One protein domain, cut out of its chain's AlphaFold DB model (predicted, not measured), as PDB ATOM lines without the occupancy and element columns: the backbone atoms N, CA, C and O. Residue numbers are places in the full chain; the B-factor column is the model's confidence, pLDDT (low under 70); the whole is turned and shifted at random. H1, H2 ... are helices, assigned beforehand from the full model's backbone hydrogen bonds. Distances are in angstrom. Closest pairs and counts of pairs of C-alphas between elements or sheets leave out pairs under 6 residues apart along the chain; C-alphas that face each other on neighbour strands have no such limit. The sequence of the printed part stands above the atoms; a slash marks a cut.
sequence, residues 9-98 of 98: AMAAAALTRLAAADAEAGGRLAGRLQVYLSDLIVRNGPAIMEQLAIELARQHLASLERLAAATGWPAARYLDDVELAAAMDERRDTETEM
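AT A GLANCE: This is residues 9 to 98 of the 98 residues of an uncharacterized protein of Arthrobacter sp. RT-1 (UniProt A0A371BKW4). A long helix, H3, forms the base of an open, loose frame: the helical hairpin of H1 and H2 packs on its first half, and H4 folds back from its far end as a long arm, making a V with H3. The hairpin and H4 stay apart, and residues 80 to 98, most of them in H4, stick out free. The printed part has 90 residues with four named helices, in the order H1, H2, H3, H4, and no named strand; the class is all helix. The whole is loose, with a radius of gyration of the C-alphas of 15.6 A, and spans 42 by 40 by 25 A.

HOW THE PARTS SIT: H1, residues 9 to 24, and H2, residues 30 to 44, form a helical hairpin at a shallow tilt of 14 degrees, opposite ways. They touch through residues 15 to 22 of H1 and 30 to 36 of H2, and their closest C-alphas, those of Asp 22 and Ala 30, are 6.2 A apart. H3, residues 48 to 71, is the hub and touches the three other helices. Residues 9 to 13 of H1 touch residues 52 to 59 of H3, the closest C-alphas being those of Ala 12 and Leu 56 at 5.3 A. H1 and H3 run the same way at a steep tilt of 68 degrees, only just short of about perpendicular. H2 and H3 touch only at the corner by their link, and only just, with 3 pairs of C-alphas within 8 A; the closest are those of Ile 41 and Ile 48, 6.6 A apart. H4, residues 75 to 96, touches residues 61 to 68 of H3 with its residues 75 to 78. The closest C-alphas of H3 and H4 are those of Leu 64 and Ala 75, 5.2 A apart, and the two helices run opposite ways at a steep tilt of 58 degrees. H4 is apart from H1 and from H2. In H1, H2 and H3 every O i to N i+4 pair is within hydrogen-bond range; in H4 16 of 18 are.

IN THESE COORDINATES: H1 begins at C-alpha 9, at (149.380, 176.792, 116.737), and measures 23.0 A from first to last C-alpha; H2 measures 21.8 A. H3, the longest helix by residues, starts at C-alpha 48, at (152.033, 170.904, 108.117), and measures 34.3 A. H4 measures 33.0 A and ends at C-alpha 96, at (162.818, 144.091, 126.216).

THE WHOLE: The two C-alphas farthest apart, those of Ala 69 and Met 98, are 43.9 A apart. The printed part has no cut, and the links H1 to H2, H2 to H3 and H3 to H4 are tight. The mean pLDDT of the printed part is 89.8, and residues 90 to 98 are under 70.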
ATOM      1  N   ALA A   9     149.475 176.541 115.300       94.19
ATOM      2  CA  ALA A   9     149.380 176.792 116.737       94.19
ATOM      3  C   ALA A   9     148.117 176.181 117.373       94.19
ATOM      4  O   ALA A   9     148.163 175.640 118.478       94.19
ATOM      5  N   MET A  10     146.974 176.239 116.680       94.25
ATOM      6  CA  MET A  10     145.744 175.607 117.165       94.25
ATOM      7  C   MET A  10     145.815 174.087 117.048       94.25
ATOM      8  O   MET A  10     145.317 173.398 117.939       94.25
ATOM      9  N   ALA A  11     146.459 173.577 115.997       94.19
ATOM     10  CA  ALA A  11     146.666 172.149 115.829       94.19
ATOM     11  C   ALA A  11     147.557 171.562 116.939       94.19
ATOM     12  O   ALA A  11     147.201 170.554 117.546       94.19
ATOM     13  N   ALA A  12     148.645 172.253 117.292       96.00
ATOM     14  CA  ALA A  12     149.504 171.895 118.421       96.00
ATOM     15  C   ALA A  12     148.717 171.844 119.740       96.00
ATOM     16  O   ALA A  12     148.759 170.844 120.450       96.00
ATOM     17  N   ALA A  13     147.911 172.870 120.032       95.56
ATOM     18  CA  ALA A  13     147.103 172.898 121.251       95.56
ATOM     19  C   ALA A  13     146.042 171.781 121.295       95.56
ATOM     20  O   ALA A  13     145.748 171.244 122.365       95.56
ATOM     21  N   ALA A  14     145.443 171.432 120.152       94.38
ATOM     22  CA  ALA A  14     144.496 170.323 120.056       94.38
ATOM     23  C   ALA A  14     145.185 168.968 120.278       94.38
ATOM     24  O   ALA A  14     144.682 168.154 121.051       94.38
ATOM     25  N   LEU A  15     146.358 168.760 119.674       95.12
ATOM     26  CA  LEU A  15     147.157 167.553 119.867       95.12
ATOM     27  C   LEU A  15     147.580 167.378 121.332       95.12
ATOM     28  O   LEU A  15     147.405 166.296 121.884       95.12
ATOM     29  N   THR A  16     148.031 168.446 121.999       95.12
ATOM     30  CA  THR A  16     148.369 168.418 123.434       95.12
ATOM     31  C   THR A  16     147.175 168.010 124.300       95.12
ATOM     32  O   THR A  16     147.331 167.235 125.241       95.12
ATOM     33  N   ARG A  17     145.957 168.476 123.981       94.19
ATOM     34  CA  ARG A  17     144.738 168.055 124.701       94.19
ATOM     35  C   ARG A  17     144.407 166.584 124.484       94.19
ATOM     36  O   ARG A  17     144.002 165.915 125.430       94.19
ATOM     37  N   LEU A  18     144.574 166.086 123.261       94.19
ATOM     38  CA  LEU A  18     144.380 164.667 122.969       94.19
ATOM     39  C   LEU A  18     145.404 163.805 123.714       94.19
ATOM     40  O   LEU A  18     145.023 162.774 124.256       94.19
ATOM     41  N   ALA A  19     146.663 164.244 123.795       93.56
ATOM     42  CA  ALA A  19     147.711 163.533 124.523       93.56
ATOM     43  C   ALA A  19     147.418 163.487 126.030       93.56
ATOM     44  O   ALA A  19     147.556 162.439 126.652       93.56
ATOM     45  N   ALA A  20     146.929 164.590 126.606       93.00
ATOM     46  CA  ALA A  20     146.480 164.613 127.997       93.00
ATOM     47  C   ALA A  20     145.320 163.630 128.243       93.00
ATOM     48  O   ALA A  20     145.366 162.846 129.187       93.00
ATOM     49  N   ALA A  21     144.318 163.616 127.357       92.50
ATOM     50  CA  ALA A  21     143.203 162.675 127.452       92.50
ATOM     51  C   ALA A  21     143.649 161.209 127.300       92.50
ATOM     52  O   ALA A  21     143.090 160.324 127.947       92.50
ATOM     53  N   ASP A  22     144.648 160.937 126.457       91.19
ATOM     54  CA  ASP A  22     145.231 159.602 126.312       91.19
ATOM     55  C   ASP A  22     145.992 159.161 127.569       91.19
ATOM     56  O   ASP A  22     145.797 158.040 128.043       91.19
ATOM     57  N   ALA A  23     146.774 160.061 128.168       89.19
ATOM     58  CA  ALA A  23     147.469 159.809 129.429       89.19
ATOM     59  C   ALA A  23     146.484 159.510 130.575       89.19
ATOM     60  O   ALA A  23     146.652 158.521 131.290       89.19
ATOM     61  N   GLU A  24     145.405 160.290 130.706       90.56
ATOM     62  CA  GLU A  24     144.319 160.025 131.666       90.56
ATOM     63  C   GLU A  24     143.620 158.683 131.397       90.56
ATOM     64  O   GLU A  24     143.195 157.981 132.319       90.56
ATOM     65  N   ALA A  25     143.528 158.289 130.127       89.31
ATOM     66  CA  ALA A  25     142.991 157.002 129.711       89.31
ATOM     67  C   ALA A  25     144.017 155.855 129.780       89.31
ATOM     68  O   ALA A  25     143.679 154.740 129.380       89.31
ATOM     69  N   GLY A  26     145.236 156.076 130.276       86.31
ATOM     70  CA  GLY A  26     146.286 155.057 130.355       86.31
ATOM     71  C   GLY A  26     146.680 154.477 128.991       86.31
ATOM     72  O   GLY A  26     146.804 153.260 128.871       86.31
ATOM     73  N   GLY A  27     146.781 155.315 127.955       80.94
ATOM     74  CA  GLY A  27     147.234 154.929 126.609       80.94
ATOM     75  C   GLY A  27     146.164 154.287 125.715       80.94
ATOM     76  O   GLY A  27     146.436 153.896 124.579       80.94
ATOM     77  N   ARG A  28     144.919 154.153 126.194       77.44
ATOM     78  CA  ARG A  28     143.822 153.510 125.436       77.44
ATOM     79  C   ARG A  28     143.327 154.326 124.238       77.44
ATOM     80  O   ARG A  28     142.503 153.835 123.467       77.44
ATOM     81  N   LEU A  29     143.766 155.570 124.099       80.88
ATOM     82  CA  LEU A  29     143.368 156.501 123.050       80.88
ATOM     83  C   LEU A  29     144.521 156.828 122.092       80.88
ATOM     84  O   LEU A  29     144.336 157.704 121.248       80.88
ATOM     85  N   ALA A  30     145.648 156.106 122.135       75.38
ATOM     86  CA  ALA A  30     146.803 156.333 121.261       75.38
ATOM     87  C   ALA A  30     146.420 156.402 119.768       75.38
ATOM     88  O   ALA A  30     146.879 157.274 119.030       75.38
ATOM     89  N   GLY A  31     145.468 155.567 119.327       83.38
ATOM     90  CA  GLY A  31     144.944 155.602 117.956       83.38
ATOM     91  C   GLY A  31     144.280 156.933 117.566       83.38
ATOM     92  O   GLY A  31     144.293 157.304 116.395       83.38
ATOM     93  N   ARG A  32     143.745 157.704 118.524       88.06
ATOM     94  CA  ARG A  32     143.136 159.020 118.259       88.06
ATOM     95  C   ARG A  32     144.172 160.084 117.915       88.06
ATOM     96  O   ARG A  32     143.876 160.948 117.095       88.06
ATOM     97  N   LEU A  33     145.374 160.009 118.490       91.25
ATOM     98  CA  LEU A  33     146.483 160.896 118.125       91.25
ATOM     99  C   LEU A  33     146.897 160.655 116.671       91.25
ATOM    100  O   LEU A  33     147.017 161.600 115.893       91.25
ATOM    101  N   GLN A  34     147.030 159.387 116.276       92.19
ATOM    102  CA  GLN A  34     147.398 159.022 114.908       92.19
ATOM    103  C   GLN A  34     146.324 159.417 113.885       92.19
ATOM    104  O   GLN A  34     146.659 159.944 112.821       92.19
ATOM    105  N   VAL A  35     145.042 159.213 114.209       94.31
ATOM    106  CA  VAL A  35     143.920 159.671 113.368       94.31
ATOM    107  C   VAL A  35     143.951 161.189 113.215       94.31
ATOM    108  O   VAL A  35     143.893 161.684 112.095       94.31
ATOM    109  N   TYR A  36     144.139 161.928 114.310       93.44
ATOM    110  CA  TYR A  36     144.220 163.386 114.273       93.44
ATOM    111  C   TYR A  36     145.348 163.897 113.360       93.44
ATOM    112  O   TYR A  36     145.127 164.794 112.544       93.44
ATOM    113  N   LEU A  37     146.546 163.313 113.465       93.88
ATOM    114  CA  LEU A  37     147.684 163.671 112.613       93.88
ATOM    115  C   LEU A  37     147.433 163.316 111.144       93.88
ATOM    116  O   LEU A  37     147.719 164.123 110.261       93.88
ATOM    117  N   SER A  38     146.859 162.140 110.882       94.44
ATOM    118  CA  SER A  38     146.511 161.704 109.524       94.44
ATOM    119  C   SER A  38     145.517 162.668 108.880       94.44
ATOM    120  O   SER A  38     145.737 163.141 107.767       94.44
ATOM    121  N   ASP A  39     144.474 163.041 109.618       94.00
ATOM    122  CA  ASP A  39     143.467 163.998 109.176       94.00
ATOM    123  C   ASP A  39     144.067 165.390 108.928       94.00
ATOM    124  O   ASP A  39     143.690 166.075 107.973       94.00
ATOM    125  N   LEU A  40     145.018 165.823 109.764       93.81
ATOM    126  CA  LEU A  40     145.719 167.095 109.588       93.81
ATOM    127  C   LEU A  40     146.546 167.109 108.293       93.81
ATOM    128  O   LEU A  40     146.465 168.086 107.544       93.81
ATOM    129  N   ILE A  41     147.276 166.024 108.010       95.06
ATOM    130  CA  ILE A  41     148.070 165.847 106.783       95.06
ATOM    131  C   ILE A  41     147.167 165.798 105.550       95.06
ATOM    132  O   ILE A  41     147.460 166.466 104.561       95.06
ATOM    133  N   VAL A  42     146.060 165.052 105.592       95.12
ATOM    134  CA  VAL A  42     145.125 164.948 104.456       95.12
ATOM    135  C   VAL A  42     144.570 166.320 104.064       95.12
ATOM    136  O   VAL A  42     144.422 166.598 102.876       95.12
ATOM    137  N   ARG A  43     144.297 167.196 105.038       92.62
ATOM    138  CA  ARG A  43     143.753 168.540 104.776       92.62
ATOM    139  C   ARG A  43     144.798 169.569 104.341       92.62
ATOM    140  O   ARG A  43     144.466 170.450 103.557       92.62
ATOM    141  N   ASN A  44     146.027 169.482 104.855       91.56
ATOM    142  CA  ASN A  44     147.029 170.555 104.738       91.56
ATOM    143  C   ASN A  44     148.292 170.159 103.955       91.56
ATOM    144  O   ASN A  44     149.157 170.996 103.700       91.56
ATOM    145  N   GLY A  45     148.410 168.889 103.566       93.31
ATOM    146  CA  GLY A  45     149.634 168.308 103.026       93.31
ATOM    147  C   GLY A  45     150.678 168.000 104.111       93.31
ATOM    148  O   GLY A  45     150.564 168.454 105.249       93.31
ATOM    149  N   PRO A  46     151.733 167.235 103.778       94.56
ATOM    150  CA  PRO A  46     152.720 166.759 104.756       94.56
ATOM    151  C   PRO A  46     153.562 167.875 105.392       94.56
ATOM    152  O   PRO A  46     154.012 167.724 106.525       94.56
ATOM    153  N   ALA A  47     153.725 169.018 104.716       92.00
ATOM    154  CA  ALA A  47     154.488 170.162 105.225       92.00
ATOM    155  C   ALA A  47     153.911 170.760 106.526       92.00
ATOM    156  O   ALA A  47     154.619 171.449 107.262       92.00
ATOM    157  N   ILE A  48     152.642 170.474 106.852       93.62
ATOM    158  CA  ILE A  48     152.033 170.904 108.117       93.62
ATOM    159  C   ILE A  48     152.749 170.318 109.339       93.62
ATOM    160  O   ILE A  48     152.741 170.939 110.398       93.62
ATOM    161  N   MET A  49     153.397 169.156 109.200       95.38
ATOM    162  CA  MET A  49     154.068 168.475 110.309       95.38
ATOM    163  C   MET A  49     155.275 169.258 110.826       95.38
ATOM    164  O   MET A  49     155.481 169.327 112.035       95.38
ATOM    165  N   GLU A  50     156.027 169.911 109.938       97.06
ATOM    166  CA  GLU A  50     157.143 170.779 110.331       97.06
ATOM    167  C   GLU A  50     156.639 171.979 111.140       97.06
ATOM    168  O   GLU A  50     157.159 172.296 112.210       97.06
ATOM    169  N   GLN A  51     155.568 172.616 110.664       96.44
ATOM    170  CA  GLN A  51     154.970 173.767 111.341       96.44
ATOM    171  C   GLN A  51     154.352 173.370 112.686       96.44
ATOM    172  O   GLN A  51     154.484 174.100 113.667       96.44
ATOM    173  N   LEU A  52     153.710 172.202 112.745       96.12
ATOM    174  CA  LEU A  52     153.167 171.630 113.971       96.12
ATOM    175  C   LEU A  52     154.271 171.377 115.003       96.12
ATOM    176  O   LEU A  52     154.113 171.770 116.155       96.12
ATOM    177  N   ALA A  53     155.389 170.772 114.597       97.12
ATOM    178  CA  ALA A  53     156.521 170.504 115.483       97.12
ATOM    179  C   ALA A  53     157.117 171.798 116.060       97.12
ATOM    180  O   ALA A  53     157.355 171.891 117.266       97.12
ATOM    181  N   ILE A  54     157.286 172.830 115.226       97.88
ATOM    182  CA  ILE A  54     157.763 174.148 115.669       97.88
ATOM    183  C   ILE A  54     156.794 174.765 116.687       97.88
ATOM    184  O   ILE A  54     157.225 175.294 117.713       97.88
ATOM    185  N   GLU A  55     155.487 174.698 116.435       97.75
ATOM    186  CA  GLU A  55     154.490 175.255 117.352       97.75
ATOM    187  C   GLU A  55     154.368 174.466 118.658       97.75
ATOM    188  O   GLU A  55     154.208 175.079 119.715       97.75
ATOM    189  N   LEU A  56     154.519 173.140 118.630       97.50
ATOM    190  CA  LEU A  56     154.624 172.327 119.844       97.50
ATOM    191  C   LEU A  56     155.824 172.756 120.693       97.50
ATOM    192  O   LEU A  56     155.659 173.000 121.886       97.50
ATOM    193  N   ALA A  57     157.002 172.927 120.084       96.69
ATOM    194  CA  ALA A  57     158.201 173.373 120.793       96.69
ATOM    195  C   ALA A  57     158.018 174.769 121.416       96.69
ATOM    196  O   ALA A  57     158.338 174.979 122.587       96.69
ATOM    197  N   ARG A  58     157.432 175.718 120.670       97.69
ATOM    198  CA  ARG A  58     157.128 177.072 121.172       97.69
ATOM    199  C   ARG A  58     156.153 177.049 122.345       97.69
ATOM    200  O   ARG A  58     156.367 177.742 123.337       97.69
ATOM    201  N   GLN A  59     155.083 176.264 122.241       97.31
ATOM    202  CA  GLN A  59     154.080 176.154 123.301       97.31
ATOM    203  C   GLN A  59     154.623 175.433 124.534       97.31
ATOM    204  O   GLN A  59     154.289 175.820 125.659       97.31
ATOM    205  N   HIS A  60     155.472 174.422 124.337       95.88
ATOM    206  CA  HIS A  60     156.167 173.741 125.419       95.88
ATOM    207  C   HIS A  60     157.063 174.719 126.183       95.88
ATOM    208  O   HIS A  60     156.873 174.889 127.386       95.88
ATOM    209  N   LEU A  61     157.931 175.460 125.484       95.62
ATOM    210  CA  LEU A  61     158.787 176.477 126.101       95.62
ATOM    211  C   LEU A  61     157.970 177.528 126.865       95.62
ATOM    212  O   LEU A  61     158.242 177.772 128.037       95.62
ATOM    213  N   ALA A  62     156.914 178.077 126.259       96.81
ATOM    214  CA  ALA A  62     156.048 179.054 126.923       96.81
ATOM    215  C   ALA A  62     155.384 178.494 128.197       96.81
ATOM    216  O   ALA A  62     155.091 179.234 129.138       96.81
ATOM    217  N   SER A  63     155.117 177.186 128.237       96.00
ATOM    218  CA  SER A  63     154.566 176.520 129.419       96.00
ATOM    219  C   SER A  63     155.629 176.352 130.506       96.00
ATOM    220  O   SER A  63     155.349 176.638 131.670       96.00
ATOM    221  N   LEU A  64     156.856 175.979 130.128       95.75
ATOM    222  CA  LEU A  64     157.996 175.903 131.044       95.75
ATOM    223  C   LEU A  64     158.352 177.271 131.635       95.75
ATOM    224  O   LEU A  64     158.604 177.366 132.830       95.75
ATOM    225  N   GLU A  65     158.311 178.341 130.842       96.44
ATOM    226  CA  GLU A  65     158.542 179.712 131.318       96.44
ATOM    227  C   GLU A  65     157.495 180.145 132.352       96.44
ATOM    228  O   GLU A  65     157.831 180.758 133.367       96.44
ATOM    229  N   ARG A  66     156.221 179.787 132.144       97.12
ATOM    230  CA  ARG A  66     155.160 180.043 133.132       97.12
ATOM    231  C   ARG A  66     155.374 179.252 134.417       97.12
ATOM    232  O   ARG A  66     155.180 179.804 135.498       97.12
ATOM    233  N   LEU A  67     155.786 177.987 134.315       96.12
ATOM    234  CA  LEU A  67     156.141 177.174 135.481       96.12
ATOM    235  C   LEU A  67     157.337 177.765 136.227       96.12
ATOM    236  O   LEU A  67     157.302 177.869 137.451       96.12
ATOM    237  N   ALA A  68     158.364 178.193 135.497       96.62
ATOM    238  CA  ALA A  68     159.549 178.820 136.058       96.62
ATOM    239  C   ALA A  68     159.193 180.087 136.841       96.62
ATOM    240  O   ALA A  68     159.604 180.252 137.989       96.62
ATOM    241  N   ALA A  69     158.340 180.940 136.268       96.94
ATOM    242  CA  ALA A  69     157.830 182.126 136.946       96.94
ATOM    243  C   ALA A  69     157.013 181.790 138.208       96.94
ATOM    244  O   ALA A  69     157.106 182.506 139.202       96.94
ATOM    245  N   ALA A  70     156.226 180.710 138.189       97.75
ATOM    246  CA  ALA A  70     155.376 180.313 139.312       97.75
ATOM    247  C   ALA A  70     156.140 179.640 140.468       97.75
ATOM    248  O   ALA A  70     155.705 179.713 141.615       97.75
ATOM    249  N   THR A  71     157.254 178.969 140.177       96.44
ATOM    250  CA  THR A  71     157.991 178.126 141.140       96.44
ATOM    251  C   THR A  71     159.339 178.711 141.561       96.44
ATOM    252  O   THR A  71     159.900 178.291 142.572       96.44
ATOM    253  N   GLY A  72     159.874 179.664 140.794       95.50
ATOM    254  CA  GLY A  72     161.218 180.209 140.974       95.50
ATOM    255  C   GLY A  72     162.339 179.295 140.467       95.50
ATOM    256  O   GLY A  72     163.511 179.623 140.648       95.50
ATOM    257  N   TRP A  73     162.019 178.155 139.848       95.62
ATOM    258  CA  TRP A  73     163.015 177.276 139.232       95.62
ATOM    259  C   TRP A  73     163.260 177.663 137.773       95.62
ATOM    260  O   TRP A  73     162.333 178.092 137.094       95.62
ATOM    261  N   PRO A  74     164.486 177.515 137.248       94.31
ATOM    262  CA  PRO A  74     164.749 177.810 135.846       94.31
ATOM    263  C   PRO A  74     164.032 176.806 134.933       94.31
ATOM    264  O   PRO A  74     164.015 175.612 135.221       94.31
ATOM    265  N   ALA A  75     163.513 177.273 133.793       93.44
ATOM    266  CA  ALA A  75     162.847 176.423 132.798       93.44
ATOM    267  C   ALA A  75     163.722 175.237 132.344       93.44
ATOM    268  O   ALA A  75     163.207 174.139 132.159       93.44
ATOM    269  N   ALA A  76     165.042 175.448 132.246       93.94
ATOM    270  CA  ALA A  76     166.019 174.415 131.898       93.94
ATOM    271  C   ALA A  76     165.939 173.185 132.814       93.94
ATOM    272  O   ALA A  76     166.002 172.068 132.329       93.94
ATOM    273  N   ARG A  77     165.679 173.376 134.114       93.06
ATOM    274  CA  ARG A  77     165.563 172.262 135.063       93.06
ATOM    275  C   ARG A  77     164.424 171.307 134.704       93.06
ATOM    276  O   ARG A  77     164.574 170.102 134.838       93.06
ATOM    277  N   TYR A  78     163.287 171.841 134.270       94.00
ATOM    278  CA  TYR A  78     162.156 171.014 133.850       94.00
ATOM    279  C   TYR A  78     162.427 170.305 132.526       94.00
ATOM    280  O   TYR A  78     161.909 169.215 132.306       94.00
ATOM    281  N   LEU A  79     163.225 170.920 131.650       93.06
ATOM    282  CA  LEU A  79     163.656 170.283 130.413       93.06
ATOM    283  C   LEU A  79     164.619 169.123 130.703       93.06
ATOM    284  O   LEU A  79     164.420 168.049 130.148       93.06
ATOM    285  N   ASP A  80     165.563 169.294 131.636       93.50
ATOM    286  CA  ASP A  80     166.466 168.223 132.081       93.50
ATOM    287  C   ASP A  80     165.678 167.001 132.595       93.50
ATOM    288  O   ASP A  80     166.004 165.860 132.269       93.50
ATOM    289  N   ASP A  81     164.607 167.229 133.366       91.75
ATOM    290  CA  ASP A  81     163.735 166.157 133.867       91.75
ATOM    291  C   ASP A  81     163.018 165.416 132.716       91.75
ATOM    292  O   ASP A  81     162.878 164.190 132.754       91.75
ATOM    293  N   VAL A  82     162.583 166.143 131.678       90.12
ATOM    294  CA  VAL A  82     161.963 165.563 130.472       90.12
ATOM    295  C   VAL A  82     162.979 164.745 129.671       90.12
ATOM    296  O   VAL A  82     162.670 163.623 129.267       90.12
ATOM    297  N   GLU A  83     164.186 165.271 129.463       91.12
ATOM    298  CA  GLU A  83     165.270 164.578 128.755       91.12
ATOM    299  C   GLU A  83     165.685 163.295 129.482       91.12
ATOM    300  O   GLU A  83     165.827 162.240 128.859       91.12
ATOM    301  N   LEU A  84     165.811 163.355 130.810       93.38
ATOM    302  CA  LEU A  84     166.127 162.189 131.627       93.38
ATOM    303  C   LEU A  84     165.037 161.117 131.523       93.38
ATOM    304  O   LEU A  84     165.356 159.940 131.357       93.38
ATOM    305  N   ALA A  85     163.762 161.506 131.606       88.12
ATOM    306  CA  ALA A  85     162.649 160.571 131.477       88.12
ATOM    307  C   ALA A  85     162.655 159.866 130.110       88.12
ATOM    308  O   ALA A  85     162.513 158.645 130.061       88.12
ATOM    309  N   ALA A  86     162.892 160.610 129.025       86.81
ATOM    310  CA  ALA A  86     162.988 160.049 127.679       86.81
ATOM    311  C   ALA A  86     164.153 159.051 127.550       86.81
ATOM    312  O   ALA A  86     163.963 157.940 127.056       86.81
ATOM    313  N   ALA A  87     165.334 159.400 128.070       87.19
ATOM    314  CA  ALA A  87     166.500 158.516 128.053       87.19
ATOM    315  C   ALA A  87     166.293 157.231 128.879       87.19
ATOM    316  O   ALA A  87     166.869 156.184 128.576       87.19
ATOM    317  N   MET A  88     165.490 157.290 129.945       87.50
ATOM    318  CA  MET A  88     165.155 156.109 130.748       87.50
ATOM    319  C   MET A  88     164.150 155.182 130.057       87.50
ATOM    320  O   MET A  88     164.212 153.974 130.290       87.50
ATOM    321  N   ASP A  89     163.247 155.721 129.238       78.31
ATOM    322  CA  ASP A  89     162.256 154.934 128.496       78.31
ATOM    323  C   ASP A  89     162.916 154.155 127.347       78.31
ATOM    324  O   ASP A  89     162.753 152.942 127.247       78.31
ATOM    325  N   GLU A  90     163.807 154.807 126.590       69.31
ATOM    326  CA  GLU A  90     164.577 154.184 125.497       69.31
ATOM    327  C   GLU A  90     165.367 152.945 125.964       69.31
ATOM    328  O   GLU A  90     165.442 151.916 125.284       69.31
ATOM    329  N   ARG A  91     165.918 152.997 127.182       68.56
ATOM    330  CA  ARG A  91     166.623 151.858 127.780       68.56
ATOM    331  C   ARG A  91     165.718 150.661 128.063       68.56
ATOM    332  O   ARG A  91     166.182 149.531 127.944       68.56
ATOM    333  N   ARG A  92     164.461 150.889 128.452       67.62
ATOM    334  CA  ARG A  92     163.507 149.806 128.745       67.62
ATOM    335  C   ARG A  92     163.089 149.076 127.478       67.62
ATOM    336  O   ARG A  92     163.004 147.849 127.498       67.62
ATOM    337  N   ASP A  93     162.897 149.806 126.387       62.16
ATOM    338  CA  ASP A  93     162.580 149.210 125.088       62.16
ATOM    339  C   ASP A  93     163.749 148.349 124.588       62.16
ATOM    340  O   ASP A  93     163.551 147.202 124.190       62.16
ATOM    341  N   THR A  94     164.988 148.829 124.753       63.56
ATOM    342  CA  THR A  94     166.200 148.088 124.355       63.56
ATOM    343  C   THR A  94     166.423 146.808 125.181       63.56
ATOM    344  O   THR A  94     166.895 145.802 124.658       63.56
ATOM    345  N   GLU A  95     166.083 146.817 126.475       62.66
ATOM    346  CA  GLU A  95     166.187 145.644 127.363       62.66
ATOM    347  C   GLU A  95     165.079 144.599 127.117       62.66
ATOM    348  O   GLU A  95     165.257 143.435 127.466       62.66
ATOM    349  N   THR A  96     163.951 144.991 126.515       59.56
ATOM    350  CA  THR A  96     162.818 144.091 126.216       59.56
ATOM    351  C   THR A  96     162.979 143.381 124.862       59.56
ATOM    352  O   THR A  96     162.360 142.343 124.630       59.56
ATOM    353  N   GLU A  97     163.825 143.910 123.971       57.00
ATOM    354  CA  GLU A  97     164.146 143.322 122.659       57.00
ATOM    355  C   GLU A  97     165.309 142.300 122.683       57.00
ATOM    356  O   GLU A  97     165.578 141.666 121.658       57.00
ATOM    357  N   MET A  98     165.981 142.115 123.828       50.59
ATOM    358  CA  MET A  98     167.074 141.146 124.043       50.59
ATOM    359  C   MET A  98     166.611 139.848 124.713       50.59
ATOM    360  O   MET A  98     167.145 138.783 124.322       50.59
TER     361      MET A  98